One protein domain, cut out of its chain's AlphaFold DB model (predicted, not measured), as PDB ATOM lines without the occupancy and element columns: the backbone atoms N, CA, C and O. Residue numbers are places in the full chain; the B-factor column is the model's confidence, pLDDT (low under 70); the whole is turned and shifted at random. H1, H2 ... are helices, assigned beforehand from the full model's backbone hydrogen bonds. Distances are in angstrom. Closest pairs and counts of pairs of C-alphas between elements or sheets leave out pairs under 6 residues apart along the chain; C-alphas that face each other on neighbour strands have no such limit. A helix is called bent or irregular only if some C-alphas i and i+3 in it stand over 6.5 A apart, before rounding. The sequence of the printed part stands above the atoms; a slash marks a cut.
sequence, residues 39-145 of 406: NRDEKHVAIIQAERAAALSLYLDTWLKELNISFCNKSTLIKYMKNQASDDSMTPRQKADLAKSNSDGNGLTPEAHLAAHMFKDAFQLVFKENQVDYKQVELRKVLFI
ATOM      1  N   ASN A  39      18.111  23.149 -32.638       83.44
ATOM      2  CA  ASN A  39      17.344  22.522 -33.710       83.44
ATOM      3  C   ASN A  39      16.171  23.439 -34.104       83.44
ATOM      4  O   ASN A  39      15.596  24.124 -33.259       83.44
ATOM      5  N   ARG A  40      15.802  23.479 -35.388       82.75
ATOM      6  CA  ARG A  40      14.707  24.326 -35.881       82.75
ATOM      7  C   ARG A  40      13.385  24.087 -35.146       82.75
ATOM      8  O   ARG A  40      12.707  25.057 -34.814       82.75
ATOM      9  N   ASP A  41      13.032  22.833 -34.891       86.12
ATOM     10  CA  ASP A  41      11.767  22.484 -34.242       86.12
ATOM     11  C   ASP A  41      11.807  22.871 -32.760       86.12
ATOM     12  O   ASP A  41      10.867  23.478 -32.245       86.12
ATOM     13  N   GLU A  42      12.945  22.649 -32.099       87.56
ATOM     14  CA  GLU A  42      13.197  23.131 -30.737       87.56
ATOM     15  C   GLU A  42      13.143  24.661 -30.657       87.56
ATOM     16  O   GLU A  42      12.530  25.207 -29.743       87.56
ATOM     17  N   LYS A  43      13.719  25.368 -31.638       87.81
ATOM     18  CA  LYS A  43      13.690  26.833 -31.737       87.81
ATOM     19  C   LYS A  43      12.267  27.340 -31.909       87.81
ATOM     20  O   LYS A  43      11.882  28.304 -31.253       87.81
ATOM     21  N   HIS A  44      11.482  26.698 -32.766       89.44
ATOM     22  CA  HIS A  44      10.081  27.041 -32.966       89.44
ATOM     23  C   HIS A  44       9.270  26.854 -31.675       89.44
ATOM     24  O   HIS A  44       8.542  27.757 -31.264       89.44
ATOM     25  N   VAL A  45       9.460  25.726 -30.983       91.69
ATOM     26  CA  VAL A  45       8.861  25.481 -29.664       91.69
ATOM     27  C   VAL A  45       9.299  26.541 -28.651       91.69
ATOM     28  O   VAL A  45       8.457  27.118 -27.968       91.69
ATOM     29  N   ALA A  46      10.595  26.846 -28.577       89.50
ATOM     30  CA  ALA A  46      11.134  27.832 -27.650       89.50
ATOM     31  C   ALA A  46      10.551  29.234 -27.885       89.50
ATOM     32  O   ALA A  46      10.234  29.917 -26.912       89.50
ATOM     33  N   ILE A  47      10.361  29.637 -29.147       90.88
ATOM     34  CA  ILE A  47       9.718  30.908 -29.512       90.88
ATOM     35  C   ILE A  47       8.274  30.941 -29.008       90.88
ATOM     36  O   ILE A  47       7.917  31.864 -28.284       90.88
ATOM     37  N   ILE A  48       7.468  29.912 -29.298       93.31
ATOM     38  CA  ILE A  48       6.064  29.864 -28.849       93.31
ATOM     39  C   ILE A  48       5.973  29.920 -27.320       93.31
ATOM     40  O   ILE A  48       5.157  30.654 -26.757       93.31
ATOM     41  N   GLN A  49       6.817  29.155 -26.625       93.12
ATOM     42  CA  GLN A  49       6.851  29.165 -25.165       93.12
ATOM     43  C   GLN A  49       7.287  30.530 -24.611       93.12
ATOM     44  O   GLN A  49       6.742  30.967 -23.598       93.12
ATOM     45  N   ALA A  50       8.241  31.209 -25.258       91.62
ATOM     46  CA  ALA A  50       8.699  32.540 -24.863       91.62
ATOM     47  C   ALA A  50       7.614  33.607 -25.075       91.62
ATOM     48  O   ALA A  50       7.349  34.393 -24.168       91.62
ATOM     49  N   GLU A  51       6.926  33.589 -26.218       93.56
ATOM     50  CA  GLU A  51       5.787  34.470 -26.497       93.56
ATOM     51  C   GLU A  51       4.662  34.266 -25.479       93.56
ATOM     52  O   GLU A  51       4.125  35.227 -24.923       93.56
ATOM     53  N   ARG A  52       4.340  33.004 -25.164       94.62
ATOM     54  CA  ARG A  52       3.334  32.689 -24.147       94.62
ATOM     55  C   ARG A  52       3.778  33.136 -22.755       94.62
ATOM     56  O   ARG A  52       2.955  33.661 -22.008       94.62
ATOM     57  N   ALA A  53       5.049  32.962 -22.397       94.31
ATOM     58  CA  ALA A  53       5.579  33.442 -21.123       94.31
ATOM     59  C   ALA A  53       5.493  34.972 -21.009       94.31
ATOM     60  O   ALA A  53       5.042  35.480 -19.980       94.31
ATOM     61  N   ALA A  54       5.840  35.687 -22.085       93.25
ATOM     62  CA  ALA A  54       5.702  37.136 -22.180       93.25
ATOM     63  C   ALA A  54       4.248  37.580 -21.976       93.25
ATOM     64  O   ALA A  54       3.981  38.455 -21.153       93.25
ATOM     65  N   ALA A  55       3.303  36.914 -22.643       95.06
ATOM     66  CA  ALA A  55       1.881  37.188 -22.476       95.06
ATOM     67  C   ALA A  55       1.405  36.952 -21.032       95.06
ATOM     68  O   ALA A  55       0.714  37.800 -20.475       95.06
ATOM     69  N   LEU A  56       1.790  35.837 -20.397       95.25
ATOM     70  CA  LEU A  56       1.383  35.513 -19.022       95.25
ATOM     71  C   LEU A  56       1.928  36.506 -17.986       95.25
ATOM     72  O   LEU A  56       1.257  36.781 -16.993       95.25
ATOM     73  N   SER A  57       3.112  37.076 -18.215       94.19
ATOM     74  CA  SER A  57       3.703  38.053 -17.290       94.19
ATOM     75  C   SER A  57       2.879  39.328 -17.167       94.19
ATOM     76  O   SER A  57       2.792  39.891 -16.076       94.19
ATOM     77  N   LEU A  58       2.191  39.728 -18.243       94.06
ATOM     78  CA  LEU A  58       1.281  40.875 -18.226       94.06
ATOM     79  C   LEU A  58       0.116  40.680 -17.243       94.06
ATOM     80  O   LEU A  58      -0.377  41.652 -16.679       94.06
ATOM     81  N   TYR A  59      -0.316  39.434 -17.028       95.62
ATOM     82  CA  TYR A  59      -1.448  39.114 -16.156       95.62
ATOM     83  C   TYR A  59      -1.039  38.736 -14.733       95.62
ATOM     84  O   TYR A  59      -1.846  38.872 -13.816       95.62
ATOM     85  N   LEU A  60       0.198  38.275 -14.532       94.50
ATOM     86  CA  LEU A  60       0.636  37.676 -13.273       94.50
ATOM     87  C   LEU A  60       0.432  38.604 -12.065       94.50
ATOM     88  O   LEU A  60      -0.088  38.169 -11.041       94.50
ATOM     89  N   ASP A  61       0.803  39.879 -12.186       92.38
ATOM     90  CA  ASP A  61       0.650  40.852 -11.098       92.38
ATOM     91  C   ASP A  61      -0.824  41.123 -10.753       92.38
ATOM     92  O   ASP A  61      -1.160  41.320  -9.584       92.38
ATOM     93  N   THR A  62      -1.711  41.103 -11.749       95.44
ATOM     94  CA  THR A  62      -3.159  41.263 -11.552       95.44
ATOM     95  C   THR A  62      -3.759  40.017 -10.908       95.44
ATOM     96  O   THR A  62      -4.433  40.132  -9.889       95.44
ATOM     97  N   TRP A  63      -3.444  38.823 -11.417       96.19
ATOM     98  CA  TRP A  63      -3.940  37.564 -10.852       96.19
ATOM     99  C   TRP A  63      -3.488  37.354  -9.411       96.19
ATOM    100  O   TRP A  63      -4.284  36.930  -8.584       96.19
ATOM    101  N   LEU A  64      -2.239  37.685  -9.069       95.25
ATOM    102  CA  LEU A  64      -1.759  37.576  -7.688       95.25
ATOM    103  C   LEU A  64      -2.536  38.490  -6.731       95.25
ATOM    104  O   LEU A  64      -2.825  38.089  -5.605       95.25
ATOM    105  N   LYS A  65      -2.912  39.693  -7.184       94.06
ATOM    106  CA  LYS A  65      -3.754  40.612  -6.403       94.06
ATOM    107  C   LYS A  65      -5.176  40.082  -6.244       94.06
ATOM    108  O   LYS A  65      -5.714  40.140  -5.146       94.06
ATOM    109  N   GLU A  66      -5.770  39.563  -7.317       95.50
ATOM    110  CA  GLU A  66      -7.142  39.040  -7.308       95.50
ATOM    111  C   GLU A  66      -7.278  37.749  -6.494       95.50
ATOM    112  O   GLU A  66      -8.232  37.597  -5.736       95.50
ATOM    113  N   LEU A  67      -6.303  36.841  -6.600       93.81
ATOM    114  CA  LEU A  67      -6.249  35.614  -5.802       93.81
ATOM    115  C   LEU A  67      -6.041  35.907  -4.311       93.81
ATOM    116  O   LEU A  67      -6.402  35.076  -3.480       93.81
ATOM    117  N   ASN A  68      -5.455  37.067  -3.984       92.75
ATOM    118  CA  ASN A  68      -5.239  37.571  -2.628       92.75
ATOM    119  C   ASN A  68      -4.679  36.506  -1.664       92.75
ATOM    120  O   ASN A  68      -5.121  36.359  -0.523       92.75
ATOM    121  N   ILE A  69      -3.711  35.723  -2.147       91.88
ATOM    122  CA  ILE A  69      -3.046  34.691  -1.353       91.88
ATOM    123  C   ILE A  69      -2.071  35.393  -0.408       91.88
ATOM    124  O   ILE A  69      -1.121  36.046  -0.852       91.88
ATOM    125  N   SER A  70      -2.283  35.236   0.898       90.81
ATOM    126  CA  SER A  70      -1.414  35.814   1.925       90.81
ATOM    127  C   SER A  70       0.059  35.507   1.649       90.81
ATOM    128  O   SER A  70       0.431  34.366   1.383       90.81
ATOM    129  N   PHE A  71       0.901  36.540   1.726       88.50
ATOM    130  CA  PHE A  71       2.354  36.467   1.516       88.50
ATOM    131  C   PHE A  71       2.814  36.071   0.098       88.50
ATOM    132  O   PHE A  71       4.021  36.012  -0.146       88.50
ATOM    133  N   CYS A  72       1.903  35.882  -0.865       92.12
ATOM    134  CA  CYS A  72       2.241  35.538  -2.245       92.12
ATOM    135  C   CYS A  72       2.119  36.753  -3.172       92.12
ATOM    136  O   CYS A  72       1.036  37.152  -3.590       92.12
ATOM    137  N   ASN A  73       3.258  37.349  -3.514       91.31
ATOM    138  CA  ASN A  73       3.354  38.393  -4.528       91.31
ATOM    139  C   ASN A  73       4.557  38.124  -5.445       91.31
ATOM    140  O   ASN A  73       5.378  37.245  -5.173       91.31
ATOM    141  N   LYS A  74       4.691  38.893  -6.528       90.44
ATOM    142  CA  LYS A  74       5.761  38.700  -7.517       90.44
ATOM    143  C   LYS A  74       7.163  38.729  -6.902       90.44
ATOM    144  O   LYS A  74       8.002  37.918  -7.278       90.44
ATOM    145  N   SER A  75       7.413  39.593  -5.915       88.56
ATOM    146  CA  SER A  75       8.710  39.653  -5.228       88.56
ATOM    147  C   SER A  75       8.994  38.393  -4.399       88.56
ATOM    148  O   SER A  75      10.110  37.874  -4.449       88.56
ATOM    149  N   THR A  76       7.978  37.849  -3.718       90.94
ATOM    150  CA  THR A  76       8.057  36.568  -3.003       90.94
ATOM    151  C   THR A  76       8.401  35.436  -3.966       90.94
ATOM    152  O   THR A  76       9.327  34.671  -3.706       90.94
ATOM    153  N   LEU A  77       7.704  35.358  -5.106       91.31
ATOM    154  CA  LEU A  77       7.937  34.325  -6.118       91.31
ATOM    155  C   LEU A  77       9.337  34.426  -6.738       91.31
ATOM    156  O   LEU A  77      10.003  33.407  -6.907       91.31
ATOM    157  N   ILE A  78       9.820  35.640  -7.026       88.62
ATOM    158  CA  ILE A  78      11.186  35.865  -7.525       88.62
ATOM    159  C   ILE A  78      12.222  35.385  -6.503       88.62
ATOM    160  O   ILE A  78      13.140  34.651  -6.869       88.62
ATOM    161  N   LYS A  79      12.077  35.767  -5.226       86.38
ATOM    162  CA  LYS A  79      12.971  35.307  -4.150       86.38
ATOM    163  C   LYS A  79      12.954  33.782  -4.028       86.38
ATOM    164  O   LYS A  79      14.006  33.159  -3.941       86.38
ATOM    165  N   TYR A  80      11.767  33.182  -4.084       87.81
ATOM    166  CA  TYR A  80      11.580  31.740  -3.965       87.81
ATOM    167  C   TYR A  80      12.268  30.982  -5.112       87.81
ATOM    168  O   TYR A  80      13.029  30.047  -4.873       87.81
ATOM    169  N   MET A  81      12.095  31.445  -6.354       86.94
ATOM    170  CA  MET A  81      12.745  30.857  -7.532       86.94
ATOM    171  C   MET A  81      14.272  31.013  -7.529       86.94
ATOM    172  O   MET A  81      14.970  30.129  -8.029       86.94
ATOM    173  N   LYS A  82      14.801  32.112  -6.973       81.69
ATOM    174  CA  LYS A  82      16.250  32.305  -6.798       81.69
ATOM    175  C   LYS A  82      16.837  31.335  -5.774       81.69
ATOM    176  O   LYS A  82      17.880  30.750  -6.041       81.69
ATOM    177  N   ASN A  83      16.142  31.111  -4.659       77.06
ATOM    178  CA  ASN A  83      16.580  30.167  -3.626       77.06
ATOM    179  C   ASN A  83      16.523  28.702  -4.094       77.06
ATOM    180  O   ASN A  83      17.306  27.887  -3.625       77.06
ATOM    181  N   GLN A  84      15.639  28.358  -5.037       69.94
ATOM    182  CA  GLN A  84      15.648  27.033  -5.674       69.94
ATOM    183  C   GLN A  84      16.746  26.879  -6.738       69.94
ATOM    184  O   GLN A  84      17.277  25.788  -6.922       69.94
ATOM    185  N   ALA A  85      17.115  27.960  -7.437       56.03
ATOM    186  CA  ALA A  85      18.178  27.954  -8.450       56.03
ATOM    187  C   ALA A  85      19.541  27.514  -7.900       56.03
ATOM    188  O   ALA A  85      20.369  26.966  -8.636       56.03
ATOM    189  N   SER A  86      19.776  27.828  -6.624       50.94
ATOM    190  CA  SER A  86      21.082  27.724  -5.993       50.94
ATOM    191  C   SER A  86      21.548  26.316  -5.682       50.94
ATOM    192  O   SER A  86      22.741  26.133  -5.427       50.94
ATOM    193  N   ASP A  87      20.665  25.322  -5.769       46.31
ATOM    194  CA  ASP A  87      21.059  23.937  -5.530       46.31
ATOM    195  C   ASP A  87      21.559  23.214  -6.785       46.31
ATOM    196  O   ASP A  87      22.644  22.632  -6.723       46.31
ATOM    197  N   ASP A  88      20.885  23.347  -7.932       42.69
ATOM    198  CA  ASP A  88      21.138  22.475  -9.097       42.69
ATOM    199  C   ASP A  88      22.067  23.043 -10.189       42.69
ATOM    200  O   ASP A  88      22.486  22.304 -11.078       42.69
ATOM    201  N   SER A  89      22.424  24.336 -10.167       45.06
ATOM    202  CA  SER A  89      23.182  24.950 -11.285       45.06
ATOM    203  C   SER A  89      24.333  25.884 -10.901       45.06
ATOM    204  O   SER A  89      25.030  26.395 -11.778       45.06
ATOM    205  N   MET A  90      24.568  26.113  -9.605       45.94
ATOM    206  CA  MET A  90      25.521  27.132  -9.158       45.94
ATOM    207  C   MET A  90      26.918  26.582  -8.894       45.94
ATOM    208  O   MET A  90      27.105  25.583  -8.196       45.94
ATOM    209  N   THR A  91      27.919  27.305  -9.397       51.50
ATOM    210  CA  THR A  91      29.321  27.061  -9.044       51.50
ATOM    211  C   THR A  91      29.554  27.366  -7.552       51.50
ATOM    212  O   THR A  91      28.891  28.249  -6.997       51.50
ATOM    213  N   PRO A  92      30.507  26.693  -6.875       49.44
ATOM    214  CA  PRO A  92      30.766  26.887  -5.442       49.44
ATOM    215  C   PRO A  92      31.006  28.350  -5.033       49.44
ATOM    216  O   PRO A  92      30.643  28.757  -3.932       49.44
ATOM    217  N   ARG A  93      31.569  29.159  -5.939       50.28
ATOM    218  CA  ARG A  93      31.844  30.585  -5.723       50.28
ATOM    219  C   ARG A  93      30.564  31.420  -5.703       50.28
ATOM    220  O   ARG A  93      30.368  32.211  -4.790       50.28
ATOM    221  N   GLN A  94      29.631  31.150  -6.615       50.97
ATOM    222  CA  GLN A  94      28.336  31.826  -6.610       50.97
ATOM    223  C   GLN A  94      27.473  31.398  -5.402       50.97
ATOM    224  O   GLN A  94      26.661  32.190  -4.924       50.97
ATOM    225  N   LYS A  95      27.663  30.174  -4.869       49.78
ATOM    226  CA  LYS A  95      27.048  29.753  -3.592       49.78
ATOM    227  C   LYS A  95      27.575  30.580  -2.411       49.78
ATOM    228  O   LYS A  95      26.789  30.948  -1.543       49.78
ATOM    229  N   ALA A  96      28.868  30.917  -2.396       53.22
ATOM    230  CA  ALA A  96      29.467  31.766  -1.362       53.22
ATOM    231  C   ALA A  96      28.981  33.227  -1.436       53.22
ATOM    232  O   ALA A  96      28.684  33.822  -0.399       53.22
ATOM    233  N   ASP A  97      28.828  33.780  -2.642       50.44
ATOM    234  CA  ASP A  97      28.326  35.149  -2.838       50.44
ATOM    235  C   ASP A  97      26.832  35.274  -2.494       50.44
ATOM    236  O   ASP A  97      26.424  36.227  -1.825       50.44
ATOM    237  N   LEU A  98      26.016  34.270  -2.846       50.75
ATOM    238  CA  LEU A  98      24.622  34.197  -2.392       50.75
ATOM    239  C   LEU A  98      24.519  34.028  -0.877       50.75
ATOM    240  O   LEU A  98      23.693  34.695  -0.258       50.75
ATOM    241  N   ALA A  99      25.351  33.178  -0.267       50.00
ATOM    242  CA  ALA A  99      25.365  32.988   1.182       50.00
ATOM    243  C   ALA A  99      25.720  34.285   1.927       50.00
ATOM    244  O   ALA A  99      25.073  34.606   2.923       50.00
ATOM    245  N   LYS A 100      26.668  35.079   1.405       50.84
ATOM    246  CA  LYS A 100      26.968  36.422   1.926       50.84
ATOM    247  C   LYS A 100      25.790  37.385   1.759       50.84
ATOM    248  O   LYS A 100      25.483  38.107   2.696       50.84
ATOM    249  N   SER A 101      25.078  37.356   0.628       43.34
ATOM    250  CA  SER A 101      23.891  38.208   0.419       43.34
ATOM    251  C   SER A 101      22.668  37.803   1.261       43.34
ATOM    252  O   SER A 101      21.847  38.644   1.613       43.34
ATOM    253  N   ASN A 102      22.559  36.519   1.617       45.84
ATOM    254  CA  ASN A 102      21.474  35.969   2.435       45.84
ATOM    255  C   ASN A 102      21.724  36.119   3.948       45.84
ATOM    256  O   ASN A 102      20.800  35.916   4.733       45.84
ATOM    257  N   SER A 103      22.944  36.494   4.352       43.97
ATOM    258  CA  SER A 103      23.297  36.863   5.732       43.97
ATOM    259  C   SER A 103      22.581  38.140   6.192       43.97
ATOM    260  O   SER A 103      22.306  38.299   7.381       43.97
ATOM    261  N   ASP A 104      22.215  39.027   5.262       43.06
ATOM    262  CA  ASP A 104      21.518  40.279   5.556       43.06
ATOM    263  C   ASP A 104      19.994  40.071   5.610       43.06
ATOM    264  O   ASP A 104      19.249  40.570   4.771       43.06
ATOM    265  N   GLY A 105      19.513  39.286   6.582       46.91
ATOM    266  CA  GLY A 105      18.153  39.355   7.151       46.91
ATOM    267  C   GLY A 105      16.918  39.256   6.229       46.91
ATOM    268  O   GLY A 105      15.806  39.453   6.710       46.91
ATOM    269  N   ASN A 106      17.057  38.964   4.932       54.16
ATOM    270  CA  ASN A 106      15.989  39.132   3.932       54.16
ATOM    271  C   ASN A 106      15.459  37.802   3.354       54.16
ATOM    272  O   ASN A 106      14.950  37.758   2.223       54.16
ATOM    273  N   GLY A 107      15.600  36.721   4.127       63.66
ATOM    274  CA  GLY A 107      15.070  35.395   3.814       63.66
ATOM    275  C   GLY A 107      13.539  35.370   3.773       63.66
ATOM    276  O   GLY A 107      12.862  36.190   4.391       63.66
ATOM    277  N   LEU A 108      12.978  34.433   3.008       76.06
ATOM    278  CA  LEU A 108      11.534  34.199   2.985       76.06
ATOM    279  C   LEU A 108      11.072  33.641   4.333       76.06
ATOM    280  O   LEU A 108      11.674  32.697   4.843       76.06
ATOM    281  N   THR A 109       9.986  34.183   4.883       85.25
ATOM    282  CA  THR A 109       9.312  33.561   6.029       85.25
ATOM    283  C   THR A 109       8.767  32.180   5.636       85.25
ATOM    284  O   THR A 109       8.453  31.966   4.455       85.25
ATOM    285  N   PRO A 110       8.622  31.233   6.581       86.56
ATOM    286  CA  PRO A 110       8.078  29.904   6.291       86.56
ATOM    287  C   PRO A 110       6.714  29.945   5.585       86.56
ATOM    288  O   PRO A 110       6.465  29.189   4.647       86.56
ATOM    289  N   GLU A 111       5.854  30.884   5.979       86.62
ATOM    290  CA  GLU A 111       4.522  31.092   5.408       86.62
ATOM    291  C   GLU A 111       4.603  31.597   3.964       86.62
ATOM    292  O   GLU A 111       3.857  31.139   3.097       86.62
ATOM    293  N   ALA A 112       5.541  32.504   3.680       88.19
ATOM    294  CA  ALA A 112       5.756  33.030   2.337       88.19
ATOM    295  C   ALA A 112       6.372  31.971   1.413       88.19
ATOM    296  O   ALA A 112       6.030  31.900   0.233       88.19
ATOM    297  N   HIS A 113       7.241  31.115   1.957       90.81
ATOM    298  CA  HIS A 113       7.796  29.967   1.251       90.81
ATOM    299  C   HIS A 113       6.708  28.949   0.881       90.81
ATOM    300  O   HIS A 113       6.647  28.512  -0.267       90.81
ATOM    301  N   LEU A 114       5.819  28.602   1.820       92.38
ATOM    302  CA  LEU A 114       4.703  27.689   1.558       92.38
ATOM    303  C   LEU A 114       3.740  28.260   0.507       92.38
ATOM    304  O   LEU A 114       3.391  27.563  -0.444       92.38
ATOM    305  N   ALA A 115       3.359  29.533   0.634       92.94
ATOM    306  CA  ALA A 115       2.472  30.190  -0.323       92.94
ATOM    307  C   ALA A 115       3.079  30.238  -1.738       92.94
ATOM    308  O   ALA A 115       2.394  29.947  -2.721       92.94
ATOM    309  N   ALA A 116       4.378  30.542  -1.846       93.81
ATOM    310  CA  ALA A 116       5.099  30.536  -3.116       93.81
ATOM    311  C   ALA A 116       5.209  29.129  -3.731       93.81
ATOM    312  O   ALA A 116       5.008  28.981  -4.936       93.81
ATOM    313  N   HIS A 117       5.468  28.101  -2.914       93.56
ATOM    314  CA  HIS A 117       5.497  26.700  -3.345       93.56
ATOM    315  C   HIS A 117       4.142  26.259  -3.910       93.56
ATOM    316  O   HIS A 117       4.067  25.767  -5.034       93.56
ATOM    317  N   MET A 118       3.057  26.485  -3.159       95.06
ATOM    318  CA  MET A 118       1.703  26.125  -3.590       95.06
ATOM    319  C   MET A 118       1.309  26.839  -4.886       95.06
ATOM    320  O   MET A 118       0.756  26.214  -5.790       95.06
ATOM    321  N   PHE A 119       1.628  28.133  -5.007       96.19
ATOM    322  CA  PHE A 119       1.373  28.879  -6.236       96.19
ATOM    323  C   PHE A 119       2.181  28.328  -7.415       96.19
ATOM    324  O   PHE A 119       1.635  28.158  -8.502       96.19
ATOM    325  N   LYS A 120       3.470  28.022  -7.212       95.12
ATOM    326  CA  LYS A 120       4.330  27.435  -8.246       95.12
ATOM    327  C   LYS A 120       3.768  26.104  -8.746       95.12
ATOM    328  O   LYS A 120       3.757  25.888  -9.955       95.12
ATOM    329  N   ASP A 121       3.295  25.237  -7.853       95.25
ATOM    330  CA  ASP A 121       2.754  23.931  -8.243       95.25
ATOM    331  C   ASP A 121       1.418  24.073  -8.973       95.25
ATOM    332  O   ASP A 121       1.224  23.465 -10.024       95.25
ATOM    333  N   ALA A 122       0.533  24.951  -8.494       96.44
ATOM    334  CA  ALA A 122      -0.711  25.264  -9.193       96.44
ATOM    335  C   ALA A 122      -0.443  25.847 -10.593       96.44
ATOM    336  O   ALA A 122      -1.075  25.449 -11.573       96.44
ATOM    337  N   PHE A 123       0.533  26.751 -10.708       96.44
ATOM    338  CA  PHE A 123       0.956  27.305 -11.989       96.44
ATOM    339  C   PHE A 123       1.492  26.209 -12.917       96.44
ATOM    340  O   PHE A 123       1.118  26.159 -14.089       96.44
ATOM    341  N   GLN A 124       2.348  25.320 -12.407       95.88
ATOM    342  CA  GLN A 124       2.914  24.212 -13.173       95.88
ATOM    343  C   GLN A 124       1.819  23.267 -13.682       95.88
ATOM    344  O   GLN A 124       1.820  22.917 -14.861       95.88
ATOM    345  N   LEU A 125       0.843  22.928 -12.843       96.69
ATOM    346  CA  LEU A 125      -0.281  22.087 -13.240       96.69
ATOM    347  C   LEU A 125      -1.065  22.708 -14.411       96.69
ATOM    348  O   LEU A 125      -1.356  22.043 -15.403       96.69
ATOM    349  N   VAL A 126      -1.379  24.006 -14.331       96.31
ATOM    350  CA  VAL A 126      -2.210  24.699 -15.333       96.31
ATOM    351  C   VAL A 126      -1.446  24.999 -16.626       96.31
ATOM    352  O   VAL A 126      -1.975  24.787 -17.720       96.31
ATOM    353  N   PHE A 127      -0.219  25.509 -16.520       95.69
ATOM    354  CA  PHE A 127       0.527  26.076 -17.649       95.69
ATOM    355  C   PHE A 127       1.645  25.175 -18.183       95.69
ATOM    356  O   PHE A 127       2.172  25.469 -19.257       95.69
ATOM    357  N   LYS A 128       1.970  24.068 -17.505       93.50
ATOM    358  CA  LYS A 128       2.949  23.072 -17.966       93.50
ATOM    359  C   LYS A 128       2.302  21.700 -18.167       93.50
ATOM    360  O   LYS A 128       2.219  21.244 -19.296       93.50
ATOM    361  N   GLU A 129       1.797  21.066 -17.116       94.00
ATOM    362  CA  GLU A 129       1.381  19.653 -17.165       94.00
ATOM    363  C   GLU A 129       0.110  19.430 -17.993       94.00
ATOM    364  O   GLU A 129       0.049  18.509 -18.801       94.00
ATOM    365  N   ASN A 130      -0.876  20.324 -17.875       93.69
ATOM    366  CA  ASN A 130      -2.117  20.257 -18.654       93.69
ATOM    367  C   ASN A 130      -2.004  20.903 -20.048       93.69
ATOM    368  O   ASN A 130      -3.016  21.245 -20.665       93.69
ATOM    369  N   GLN A 131      -0.787  21.137 -20.542       93.31
ATOM    370  CA  GLN A 131      -0.541  21.776 -21.831       93.31
ATOM    371  C   GLN A 131       0.219  20.835 -22.766       93.31
ATOM    372  O   GLN A 131       1.109  20.096 -22.354       93.31
ATOM    373  N   VAL A 132      -0.097  20.919 -24.058       92.44
ATOM    374  CA  VAL A 132       0.702  20.276 -25.113       92.44
ATOM    375  C   VAL A 132       2.126  20.839 -25.124       92.44
ATOM    376  O   VAL A 132       2.304  22.029 -24.863       92.44
ATOM    377  N   ASP A 133       3.122  20.015 -25.458       87.69
ATOM    378  CA  ASP A 133       4.561  20.294 -25.286       87.69
ATOM    379  C   ASP A 133       5.000  21.697 -25.735       87.69
ATOM    380  O   ASP A 133       5.609  22.460 -24.982       87.69
ATOM    381  N   TYR A 134       4.610  22.105 -26.943       89.25
ATOM    382  CA  TYR A 134       4.994  23.405 -27.505       89.25
ATOM    383  C   TYR A 134       4.325  24.611 -26.824       89.25
ATOM    384  O   TYR A 134       4.731  25.751 -27.025       89.25
ATOM    385  N   LYS A 135       3.298  24.368 -26.009       91.75
ATOM    386  CA  LYS A 135       2.552  25.363 -25.233       91.75
ATOM    387  C   LYS A 135       2.971  25.398 -23.762       91.75
ATOM    388  O   LYS A 135       2.509  26.288 -23.054       91.75
ATOM    389  N   GLN A 136       3.795  24.474 -23.285       95.00
ATOM    390  CA  GLN A 136       4.188  24.411 -21.878       95.00
ATOM    391  C   GLN A 136       5.010  25.637 -21.457       95.00
ATOM    392  O   GLN A 136       5.957  26.026 -22.135       95.00
ATOM    393  N   VAL A 137       4.677  26.247 -20.320       93.88
ATOM    394  CA  VAL A 137       5.391  27.408 -19.774       93.88
ATOM    395  C   VAL A 137       5.677  27.201 -18.296       93.88
ATOM    396  O   VAL A 137       4.802  26.851 -17.509       93.88
ATOM    397  N   GLU A 138       6.922  27.463 -17.909       92.69
ATOM    398  CA  GLU A 138       7.358  27.445 -16.517       92.69
ATOM    399  C   GLU A 138       7.236  28.830 -15.889       92.69
ATOM    400  O   GLU A 138       7.571  29.835 -16.520       92.69
ATOM    401  N   LEU A 139       6.850  28.880 -14.611       93.12
ATOM    402  CA  LEU A 139       6.736  30.134 -13.861       93.12
ATOM    403  C   LEU A 139       8.046  30.940 -13.885       93.12
ATOM    404  O   LEU A 139       8.021  32.162 -14.001       93.12
ATOM    405  N   ARG A 140       9.196  30.257 -13.853       90.31
ATOM    406  CA  ARG A 140      10.518  30.883 -13.978       90.31
ATOM    407  C   ARG A 140      10.637  31.718 -15.259       90.31
ATOM    408  O   ARG A 140      11.055  32.867 -15.184       90.31
ATOM    409  N   LYS A 141      10.225  31.183 -16.414       89.50
ATOM    410  CA  LYS A 141      10.283  31.909 -17.698       89.50
ATOM    411  C   LYS A 141       9.379  33.146 -17.707       89.50
ATOM    412  O   LYS A 141       9.705  34.123 -18.365       89.50
ATOM    413  N   VAL A 142       8.268  33.118 -16.967       92.75
ATOM    414  CA  VAL A 142       7.346  34.261 -16.829       92.75
ATOM    415  C   VAL A 142       7.927  35.351 -15.926       92.75
ATOM    416  O   VAL A 142       7.803  36.536 -16.222       92.75
ATOM    417  N   LEU A 143       8.568  34.959 -14.824       90.44
ATOM    418  CA  LEU A 143       9.162  35.894 -13.866       90.44
ATOM    419  C   LEU A 143      10.441  36.558 -14.394       90.44
ATOM    420  O   LEU A 143      10.737  37.684 -13.999       90.44
ATOM    421  N   PHE A 144      11.180  35.878 -15.274       85.69
ATOM    422  CA  PHE A 144      12.494  36.306 -15.766       85.69
ATOM    423  C   PHE A 144      12.533  36.462 -17.295       85.69
ATOM    424  O   PHE A 144      13.420  35.923 -17.952       85.69
ATOM    425  N   ILE A 145      11.581  37.206 -17.868       79.94
ATOM    426  CA  ILE A 145      11.501  37.437 -19.327       79.94
ATOM    427  C   ILE A 145      12.736  38.160 -19.869       79.94
ATOM    428  O   ILE A 145      13.276  37.757 -20.894       79.94
TER     429      ILE A 145
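This is residues 39 to 145 of the 406 residues of an uncharacterized protein of Trichoderma asperellum (UniProt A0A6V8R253). What shape do these atoms make? Three longer helices, the kinked H1, then H2 and H4, are set round the short H5 near the middle, with H1 and H4 apart from each other and H2 and H4 making a corner, nearly at a right angle, where residues 76 to 80 of H2 touch residues 112 to 117 of H4. H3 lies at the far end, near H2 but touching no helix. What is it made of, and how large is it? The printed part has 107 residues with five named helices, H1 to H5 in order along the chain, and no named strand, and its class is all helix. It is only just compact, close to loose, with a radius of gyration of the C-alphas of 15.4 A and spans of 43 by 36 by 20 A.

Where does the first helix run? H1, residues 40 to 67, begins with C-alpha 40 at (14.707, 24.326, -35.881) and is 38.4 A from first to last C-alpha. It has a kink of 48 degrees near residue 59 and is irregular: C-alphas 58 and 61 are 7.2 A apart. Which helices follow? H2 is residues 74 to 88, 22.4 A long, and H3 is residues 92 to 102, 15.2 A long. H4, residues 110 to 129, is 26.5 A long and begins with C-alpha 110 at (8.078, 29.904, 6.291). H5, residues 139 to 143, ends with C-alpha 143 at (9.162, 35.894, -13.866).

What does H1 touch? H1 and H2 form a helical hairpin at a steep tilt of 44 degrees, opposite ways; they only just touch, with 3 pairs of C-alphas within 8 A, the closest being Asp 61 and Lys 74 at 6.6 A. With residues 50 to 57 alone H1 touches H5, the closest C-alphas being those of Ala 53 and Val 142, 4.7 A apart. What is round H2? H2 touches H4 about perpendicular, at 82 degrees, with the C-alphas of Leu 77 and Ala 116 closest at 5.6 A. H2 touches H5 too, with the C-alphas of Ile 78 and Leu 143 closest at 6.7 A. H3 is close to H2 but not clearly touching, with the C-alphas of Ser 86 and Lys 95 closest at 6.7 A. How do the backbones bond? Every O i to N i+4 pair is within hydrogen-bond range in H3 and H5; the counts are 20 of 24 in H1, 8 of 11 in H2 and 15 of 16 in H4.

How far does it reach? The two C-alphas farthest apart, those of Arg 40 and Gly 105, are 45.7 A apart. Is anything cut or loosely linked? The printed part has no cut; the link from H2 to H3 is tight and the other three are short. Where is confidence low? Residues 84 to 107 have pLDDT under 70, and the mean of the printed part is 82.1.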